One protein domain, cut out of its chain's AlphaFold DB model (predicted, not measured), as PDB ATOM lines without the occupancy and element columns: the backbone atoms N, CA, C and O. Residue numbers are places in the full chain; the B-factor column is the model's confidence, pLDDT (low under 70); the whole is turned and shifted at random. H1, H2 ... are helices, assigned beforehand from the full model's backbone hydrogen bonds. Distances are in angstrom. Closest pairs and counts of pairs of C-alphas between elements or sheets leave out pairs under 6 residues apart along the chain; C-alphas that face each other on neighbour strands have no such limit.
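This is residues 2 to 69 of the 268 residues of an uncharacterized protein of Loa loa (UniProt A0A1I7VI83). Little regular structure is present: a long looping stretch, residues 2 to 19, leads into short helix H1, a link runs back alongside the longer helix H2, and H2 returns to touch H1 near its last turns. Beyond H2 the chain wanders off as a loop, of which residues 61 to 67 stick out. The 68 printed residues include two named helices, H1 then H2, and no named strand; the class is all helix, with 21 residues in named elements. The whole is only just compact, close to loose, with radius of gyration of the C-alphas 13.0 A and spans of 34 by 32 by 19 A.

Residues 10 to 11 pair with residues 15 to 16, antiparallel. H1, residues 20 to 24, touches H2, residues 35 to 50, and of H2 residues 44 to 48 alone touch H1; the closest C-alphas of the two helices, those of Val 24 and Ile 45, are 5.6 A apart. In H1 every O i to N i+4 pair is within hydrogen-bond range; in H2, 10 of 12 are.

H1 begins at C-alpha 20 (21.786, 26.875, 9.313) and is 6.0 A long. H2 is 22.1 A long and ends at C-alpha 50 (27.609, 34.912, 15.658).

The C-alphas of Phe 12 and Asn 34, the two farthest apart, are 34.9 A apart. The printed part has no cut, and the link from H1 to H2 is short. Residues 60 to 69 have pLDDT under 70.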
ATOM      1  N   ALA A   2      26.021  22.356  13.144       95.69
ATOM      2  CA  ALA A   2      25.555  20.981  12.865       95.69
ATOM      3  C   ALA A   2      24.602  20.417  13.944       95.69
ATOM      4  O   ALA A   2      23.536  19.907  13.622       95.69
ATOM      5  N   MET A   3      24.930  20.602  15.230       96.38
ATOM      6  CA  MET A   3      24.043  20.225  16.346       96.38
ATOM      7  C   MET A   3      22.676  20.919  16.280       96.38
ATOM      8  O   MET A   3      21.661  20.342  16.650       96.38
ATOM      9  N   THR A   4      22.643  22.152  15.786       95.75
ATOM     10  CA  THR A   4      21.450  22.996  15.714       95.75
ATOM     11  C   THR A   4      20.917  23.107  14.288       95.75
ATOM     12  O   THR A   4      20.299  24.115  13.955       95.75
ATOM     13  N   ASP A   5      21.140  22.096  13.433       97.44
ATOM     14  CA  ASP A   5      20.650  22.078  12.046       97.44
ATOM     15  C   ASP A   5      19.135  21.792  11.966       97.44
ATOM     16  O   ASP A   5      18.661  20.897  11.267       97.44
ATOM     17  N   TYR A   6      18.365  22.523  12.772       97.44
ATOM     18  CA  TYR A   6      16.926  22.384  12.919       97.44
ATOM     19  C   TYR A   6      16.190  22.930  11.694       97.44
ATOM     20  O   TYR A   6      16.642  23.897  11.088       97.44
ATOM     21  N   PRO A   7      15.017  22.379  11.341       96.88
ATOM     22  CA  PRO A   7      14.282  22.789  10.142       96.88
ATOM     23  C   PRO A   7      13.665  24.192  10.234       96.88
ATOM     24  O   PRO A   7      13.188  24.719   9.238       96.88
ATOM     25  N   TYR A   8      13.665  24.821  11.403       95.94
ATOM     26  CA  TYR A   8      13.079  26.137  11.647       95.94
ATOM     27  C   TYR A   8      14.044  27.013  12.453       95.94
ATOM     28  O   TYR A   8      14.956  26.468  13.081       95.94
ATOM     29  N   PRO A   9      13.857  28.348  12.453       94.75
ATOM     30  CA  PRO A   9      14.672  29.239  13.265       94.75
ATOM     31  C   PRO A   9      14.646  28.841  14.738       94.75
ATOM     32  O   PRO A   9      13.585  28.532  15.286       94.75
ATOM     33  N   ALA A  10      15.813  28.842  15.367       93.25
ATOM     34  CA  ALA A  10      15.972  28.446  16.754       93.25
ATOM     35  C   ALA A  10      17.051  29.290  17.419       93.25
ATOM     36  O   ALA A  10      18.050  29.627  16.790       93.25
ATOM     37  N   ASP A  11      16.842  29.567  18.697       91.06
ATOM     38  CA  ASP A  11      17.788  30.237  19.572       91.06
ATOM     39  C   ASP A  11      18.075  29.258  20.716       91.06
ATOM     40  O   ASP A  11      17.222  28.989  21.554       91.06
ATOM     41  N   PHE A  12      19.175  28.513  20.608       87.75
ATOM     42  CA  PHE A  12      19.558  27.509  21.616       87.75
ATOM     43  C   PHE A  12      20.957  27.788  22.141       87.75
ATOM     44  O   PHE A  12      21.145  27.918  23.340       87.75
ATOM     45  N   PHE A  13      21.913  27.911  21.221       85.06
ATOM     46  CA  PHE A  13      23.233  28.468  21.514       85.06
ATOM     47  C   PHE A  13      23.339  29.910  21.024       85.06
ATOM     48  O   PHE A  13      23.848  30.771  21.724       85.06
ATOM     49  N   GLU A  14      22.855  30.139  19.804       87.31
ATOM     50  CA  GLU A  14      22.780  31.435  19.144       87.31
ATOM     51  C   GLU A  14      21.482  31.486  18.324       87.31
ATOM     52  O   GLU A  14      21.000  30.419  17.900       87.31
ATOM     53  N   PRO A  15      20.949  32.683  18.017       91.94
ATOM     54  CA  PRO A  15      19.817  32.823  17.118       91.94
ATOM     55  C   PRO A  15      20.225  32.446  15.689       91.94
ATOM     56  O   PRO A  15      20.994  33.150  15.034       91.94
ATOM     57  N   LEU A  16      19.679  31.347  15.171       94.62
ATOM     58  CA  LEU A  16      20.018  30.797  13.858       94.62
ATOM     59  C   LEU A  16      18.783  30.649  12.953       94.62
ATOM     60  O   LEU A  16      17.672  30.428  13.446       94.62
ATOM     61  N   PRO A  17      18.951  30.729  11.616       95.19
ATOM     62  CA  PRO A  17      17.882  30.421  10.667       95.19
ATOM     63  C   PRO A  17      17.518  28.935  10.705       95.19
ATOM     64  O   PRO A  17      18.280  28.116  11.206       95.19
ATOM     65  N   GLY A  18      16.398  28.567  10.077       95.06
ATOM     66  CA  GLY A  18      16.133  27.163   9.747       95.06
ATOM     67  C   GLY A  18      17.174  26.613   8.765       95.06
ATOM     68  O   GLY A  18      17.543  27.282   7.797       95.06
ATOM     69  N   TYR A  19      17.633  25.391   9.021       95.81
ATOM     70  CA  TYR A  19      18.735  24.707   8.349       95.81
ATOM     71  C   TYR A  19      19.990  25.586   8.210       95.81
ATOM     72  O   TYR A  19      20.399  25.906   7.086       95.81
ATOM     73  N   PRO A  20      20.617  26.004   9.327       96.38
ATOM     74  CA  PRO A  20      21.786  26.875   9.313       96.38
ATOM     75  C   PRO A  20      22.951  26.317   8.490       96.38
ATOM     76  O   PRO A  20      23.659  27.100   7.856       96.38
ATOM     77  N   VAL A  21      23.131  24.991   8.407       95.88
ATOM     78  CA  VAL A  21      24.173  24.400   7.548       95.88
ATOM     79  C   VAL A  21      23.862  24.672   6.075       95.88
ATOM     80  O   VAL A  21      24.699  25.184   5.332       95.88
ATOM     81  N   LYS A  22      22.622  24.421   5.641       94.56
ATOM     82  CA  LYS A  22      22.190  24.735   4.273       94.56
ATOM     83  C   LYS A  22      22.276  26.235   3.980       94.56
ATOM     84  O   LYS A  22      22.690  26.615   2.884       94.56
ATOM     85  N   TYR A  23      21.886  27.071   4.942       95.19
ATOM     86  CA  TYR A  23      21.951  28.523   4.828       95.19
ATOM     87  C   TYR A  23      23.392  28.984   4.603       95.19
ATOM     88  O   TYR A  23      23.658  29.728   3.662       95.19
ATOM     89  N   VAL A  24      24.345  28.504   5.405       95.12
ATOM     90  CA  VAL A  24      25.741  28.940   5.306       95.12
ATOM     91  C   VAL A  24      26.428  28.438   4.033       95.12
ATOM     92  O   VAL A  24      27.237  29.153   3.437       95.12
ATOM     93  N   CYS A  25      26.038  27.262   3.530       92.94
ATOM     94  CA  CYS A  25      26.536  26.726   2.262       92.94
ATOM     95  C   CYS A  25      26.272  27.649   1.060       92.94
ATOM     96  O   CYS A  25      26.945  27.513   0.038       92.94
ATOM     97  N   GLN A  26      25.344  28.612   1.149       92.88
ATOM     98  CA  GLN A  26      25.146  29.589   0.076       92.88
ATOM     99  C   GLN A  26      26.377  30.476  -0.154       92.88
ATOM    100  O   GLN A  26      26.639  30.855  -1.297       92.88
ATOM    101  N   TYR A  27      27.144  30.741   0.908       91.44
ATOM    102  CA  TYR A  27      28.385  31.509   0.866       91.44
ATOM    103  C   TYR A  27      29.574  30.648   0.436       91.44
ATOM    104  O   TYR A  27      30.527  31.176  -0.119       91.44
ATOM    105  N   ALA A  28      29.499  29.325   0.615       87.69
ATOM    106  CA  ALA A  28      30.604  28.384   0.422       87.69
ATOM    107  C   ALA A  28      30.436  27.447  -0.794       87.69
ATOM    108  O   ALA A  28      30.994  26.353  -0.818       87.69
ATOM    109  N   LYS A  29      29.670  27.840  -1.825       89.69
ATOM    110  CA  LYS A  29      29.420  26.978  -3.007       89.69
ATOM    111  C   LYS A  29      30.678  26.674  -3.825       89.69
ATOM    112  O   LYS A  29      30.761  25.634  -4.471       89.69
ATOM    113  N   LYS A  30      31.621  27.617  -3.858       90.19
ATOM    114  CA  LYS A  30      32.913  27.493  -4.536       90.19
ATOM    115  C   LYS A  30      33.939  28.320  -3.775       90.19
ATOM    116  O   LYS A  30      33.671  29.486  -3.496       90.19
ATOM    117  N   ALA A  31      35.093  27.724  -3.483       89.38
ATOM    118  CA  ALA A  31      36.187  28.426  -2.827       89.38
ATOM    119  C   ALA A  31      36.647  29.624  -3.669       89.38
ATOM    120  O   ALA A  31      36.807  29.517  -4.895       89.38
ATOM    121  N   ALA A  32      36.850  30.760  -3.007       91.00
ATOM    122  CA  ALA A  32      37.495  31.905  -3.625       91.00
ATOM    123  C   ALA A  32      38.945  31.577  -4.029       91.00
ATOM    124  O   ALA A  32      39.591  30.705  -3.454       91.00
ATOM    125  N   THR A  33      39.453  32.265  -5.052       91.12
ATOM    126  CA  THR A  33      40.767  31.962  -5.650       91.12
ATOM    127  C   THR A  33      41.917  32.786  -5.079       91.12
ATOM    128  O   THR A  33      43.067  32.494  -5.386       91.12
ATOM    129  N   ASN A  34      41.624  33.837  -4.313       94.62
ATOM    130  CA  ASN A  34      42.622  34.661  -3.634       94.62
ATOM    131  C   ASN A  34      42.324  34.701  -2.130       94.62
ATOM    132  O   ASN A  34      41.192  34.446  -1.716       94.62
ATOM    133  N   GLU A  35      43.354  34.994  -1.339       94.50
ATOM    134  CA  GLU A  35      43.302  34.922   0.125       94.50
ATOM    135  C   GLU A  35      42.312  35.920   0.734       94.50
ATOM    136  O   GLU A  35      41.599  35.563   1.667       94.50
ATOM    137  N   GLU A  36      42.214  37.131   0.181       94.62
ATOM    138  CA  GLU A  36      41.298  38.178   0.654       94.62
ATOM    139  C   GLU A  36      39.837  37.736   0.518       94.62
ATOM    140  O   GLU A  36      39.112  37.645   1.505       94.62
ATOM    141  N   ASN A  37      39.431  37.326  -0.683       93.31
ATOM    142  CA  ASN A  37      38.078  36.840  -0.941       93.31
ATOM    143  C   ASN A  37      37.780  35.534  -0.186       93.31
ATOM    144  O   ASN A  37      36.625  35.251   0.133       93.31
ATOM    145  N   LEU A  38      38.795  34.702   0.080       93.81
ATOM    146  CA  LEU A  38      38.629  33.499   0.897       93.81
ATOM    147  C   LEU A  38      38.381  33.867   2.362       93.81
ATOM    148  O   LEU A  38      37.499  33.287   2.994       93.81
ATOM    149  N   ALA A  39      39.104  34.857   2.888       92.19
ATOM    150  CA  ALA A  39      38.872  35.390   4.223       92.19
ATOM    151  C   ALA A  39      37.476  36.027   4.340       92.19
ATOM    152  O   ALA A  39      36.778  35.759   5.313       92.19
ATOM    153  N   GLU A  40      37.017  36.776   3.334       92.00
ATOM    154  CA  GLU A  40      35.647  37.316   3.278       92.00
ATOM    155  C   GLU A  40      34.578  36.213   3.225       92.00
ATOM    156  O   GLU A  40      33.520  36.311   3.858       92.00
ATOM    157  N   GLN A  41      34.846  35.133   2.487       93.81
ATOM    158  CA  GLN A  41      33.965  33.971   2.417       93.81
ATOM    159  C   GLN A  41      33.866  33.268   3.776       93.81
ATOM    160  O   GLN A  41      32.760  32.981   4.234       93.81
ATOM    161  N   ILE A  42      34.997  33.043   4.453       91.19
ATOM    162  CA  ILE A  42      35.037  32.478   5.808       91.19
ATOM    163  C   ILE A  42      34.339  33.412   6.801       91.19
ATOM    164  O   ILE A  42      33.523  32.951   7.596       91.19
ATOM    165  N   TYR A  43      34.582  34.721   6.718       90.56
ATOM    166  CA  TYR A  43      33.878  35.722   7.515       90.56
ATOM    167  C   TYR A  43      32.362  35.615   7.333       90.56
ATOM    168  O   TYR A  43      31.634  35.547   8.317       90.56
ATOM    169  N   SER A  44      31.884  35.512   6.091       92.19
ATOM    170  CA  SER A  44      30.453  35.363   5.796       92.19
ATOM    171  C   SER A  44      29.866  34.097   6.428       92.19
ATOM    172  O   SER A  44      28.741  34.127   6.916       92.19
ATOM    173  N   ILE A  45      30.634  33.001   6.464       92.62
ATOM    174  CA  ILE A  45      30.237  31.742   7.113       92.62
ATOM    175  C   ILE A  45      30.146  31.919   8.635       92.62
ATOM    176  O   ILE A  45      29.131  31.573   9.237       92.62
ATOM    177  N   ILE A  46      31.188  32.476   9.254       90.56
ATOM    178  CA  ILE A  46      31.275  32.689  10.706       90.56
ATOM    179  C   ILE A  46      30.200  33.678  11.180       90.56
ATOM    180  O   ILE A  46      29.568  33.460  12.213       90.56
ATOM    181  N   ASN A  47      29.932  34.727  10.400       90.50
ATOM    182  CA  ASN A  47      28.949  35.760  10.719       90.50
ATOM    183  C   ASN A  47      27.511  35.218  10.763       90.50
ATOM    184  O   ASN A  47      26.684  35.782  11.468       90.50
ATOM    185  N   VAL A  48      27.201  34.114  10.069       92.75
ATOM    186  CA  VAL A  48      25.904  33.434  10.240       92.75
ATOM    187  C   VAL A  48      25.758  32.870  11.646       92.75
ATOM    188  O   VAL A  48      24.660  32.883  12.175       92.75
ATOM    189  N   TYR A  49      26.827  32.365  12.260       90.81
ATOM    190  CA  TYR A  49      26.706  31.812  13.603       90.81
ATOM    191  C   TYR A  49      26.608  32.911  14.663       90.81
ATOM    192  O   TYR A  49      25.706  32.875  15.486       90.81
ATOM    193  N   TYR A  50      27.498  33.902  14.602       87.06
ATOM    194  CA  TYR A  50      27.609  34.912  15.658       87.06
ATOM    195  C   TYR A  50      26.728  36.152  15.449       87.06
ATOM    196  O   TYR A  50      26.451  36.861  16.406       87.06
ATOM    197  N   ASN A  51      26.302  36.464  14.222       89.94
ATOM    198  CA  ASN A  51      25.573  37.705  13.928       89.94
ATOM    199  C   ASN A  51      24.503  37.528  12.839       89.94
ATOM    200  O   ASN A  51      24.336  38.377  11.958       89.94
ATOM    201  N   TYR A  52      23.757  36.421  12.880       91.50
ATOM    202  CA  TYR A  52      22.652  36.192  11.944       91.50
ATOM    203  C   TYR A  52      21.578  37.288  12.012       91.50
ATOM    204  O   TYR A  52      21.048  37.703  10.983       91.50
ATOM    205  N   THR A  53      21.268  37.776  13.218       90.38
ATOM    206  CA  THR A  53      20.244  38.810  13.445       90.38
ATOM    207  C   THR A  53      20.679  40.200  12.978       90.38
ATOM    208  O   THR A  53      19.835  41.088  12.852       90.38
ATOM    209  N   GLY A  54      21.980  40.406  12.738       88.88
ATOM    210  CA  GLY A  54      22.564  41.708  12.418       88.88
ATOM    211  C   GLY A  54      22.557  42.697  13.589       88.88
ATOM    212  O   GLY A  54      22.734  43.893  13.363       88.88
ATOM    213  N   GLN A  55      22.302  42.233  14.818       85.38
ATOM    214  CA  GLN A  55      22.263  43.090  16.006       85.38
ATOM    215  C   GLN A  55      23.659  43.444  16.529       85.38
ATOM    216  O   GLN A  55      23.812  44.504  17.137       85.38
ATOM    217  N   LEU A  56      24.674  42.603  16.292       82.62
ATOM    218  CA  LEU A  56      26.046  42.949  16.657       82.62
ATOM    219  C   LEU A  56      26.576  44.006  15.688       82.62
ATOM    220  O   LEU A  56      26.596  43.801  14.471       82.62
ATOM    221  N   THR A  57      27.017  45.134  16.246       77.69
ATOM    222  CA  THR A  57      27.626  46.236  15.490       77.69
ATOM    223  C   THR A  57      29.091  45.982  15.169       77.69
ATOM    224  O   THR A  57      29.581  46.496  14.169       77.69
ATOM    225  N   ASP A  58      29.766  45.169  15.986       74.00
ATOM    226  CA  ASP A  58      31.187  44.859  15.870       74.00
ATOM    227  C   ASP A  58      31.429  43.364  16.116       74.00
ATOM    228  O   ASP A  58      30.926  42.787  17.079       74.00
ATOM    229  N   ASN A  59      32.232  42.742  15.251       71.12
ATOM    230  CA  ASN A  59      32.659  41.351  15.383       71.12
ATOM    231  C   ASN A  59      34.076  41.308  15.983       71.12
ATOM    232  O   ASN A  59      35.010  41.861  15.400       71.12
ATOM    233  N   CYS A  60      34.255  40.651  17.133       69.62
ATOM    234  CA  CYS A  60      35.524  40.623  17.866       69.62
ATOM    235  C   CYS A  60      35.982  39.172  18.094       69.62
ATOM    236  O   CYS A  60      35.376  38.445  18.873       69.62
ATOM    237  N   PHE A  61      37.070  38.757  17.430       65.75
ATOM    238  CA  PHE A  61      37.600  37.379  17.466       65.75
ATOM    239  C   PHE A  61      39.043  37.284  18.010       65.75
ATOM    240  O   PHE A  61      39.807  36.404  17.626       65.75
ATOM    241  N   THR A  62      39.457  38.221  18.868       57.69
ATOM    242  CA  THR A  62      40.791  38.229  19.505       57.69
ATOM    243  C   THR A  62      40.721  37.784  20.965       57.69
ATOM    244  O   THR A  62      39.653  37.798  21.568       57.69
ATOM    245  N   SER A  63      41.867  37.448  21.567       53.00
ATOM    246  CA  SER A  63      41.969  37.020  22.975       53.00
ATOM    247  C   SER A  63      41.454  38.040  24.000       53.00
ATOM    248  O   SER A  63      41.246  37.684  25.152       53.00
ATOM    249  N   ASN A  64      41.292  39.306  23.602       56.16
ATOM    250  CA  ASN A  64      40.831  40.391  24.472       56.16
ATOM    251  C   ASN A  64      39.329  40.674  24.320       56.16
ATOM    252  O   ASN A  64      38.815  41.597  24.951       56.16
ATOM    253  N   CYS A  65      38.640  39.935  23.454       61.94
ATOM    254  CA  CYS A  65      37.197  40.018  23.304       61.94
ATOM    255  C   CYS A  65      36.535  39.136  24.363       61.94
ATOM    256  O   CYS A  65      37.058  38.070  24.689       61.94
ATOM    257  N   THR A  66      35.364  39.537  24.857       55.53
ATOM    258  CA  THR A  66      34.455  38.598  25.519       55.53
ATOM    259  C   THR A  66      34.126  37.533  24.481       55.53
ATOM    260  O   THR A  66      33.494  37.841  23.471       55.53
ATOM    261  N   THR A  67      34.656  36.322  24.643       52.81
ATOM    262  CA  THR A  67      34.339  35.223  23.735       52.81
ATOM    263  C   THR A  67      32.837  34.996  23.810       52.81
ATOM    264  O   THR A  67      32.343  34.765  24.916       52.81
ATOM    265  N   PRO A  68      32.098  35.044  22.690       50.91
ATOM    266  CA  PRO A  68      30.776  34.453  22.646       50.91
ATOM    267  C   PRO A  68      31.002  32.944  22.772       50.91
ATOM    268  O   PRO A  68      31.228  32.241  21.788       50.91
ATOM    269  N   SER A  69      31.102  32.460  24.010       51.97
ATOM    270  CA  SER A  69      30.942  31.041  24.266       51.97
ATOM    271  C   SER A  69      29.455  30.759  24.057       51.97
ATOM    272  O   SER A  69      28.622  31.485  24.609       51.97
TER     273      SER A  69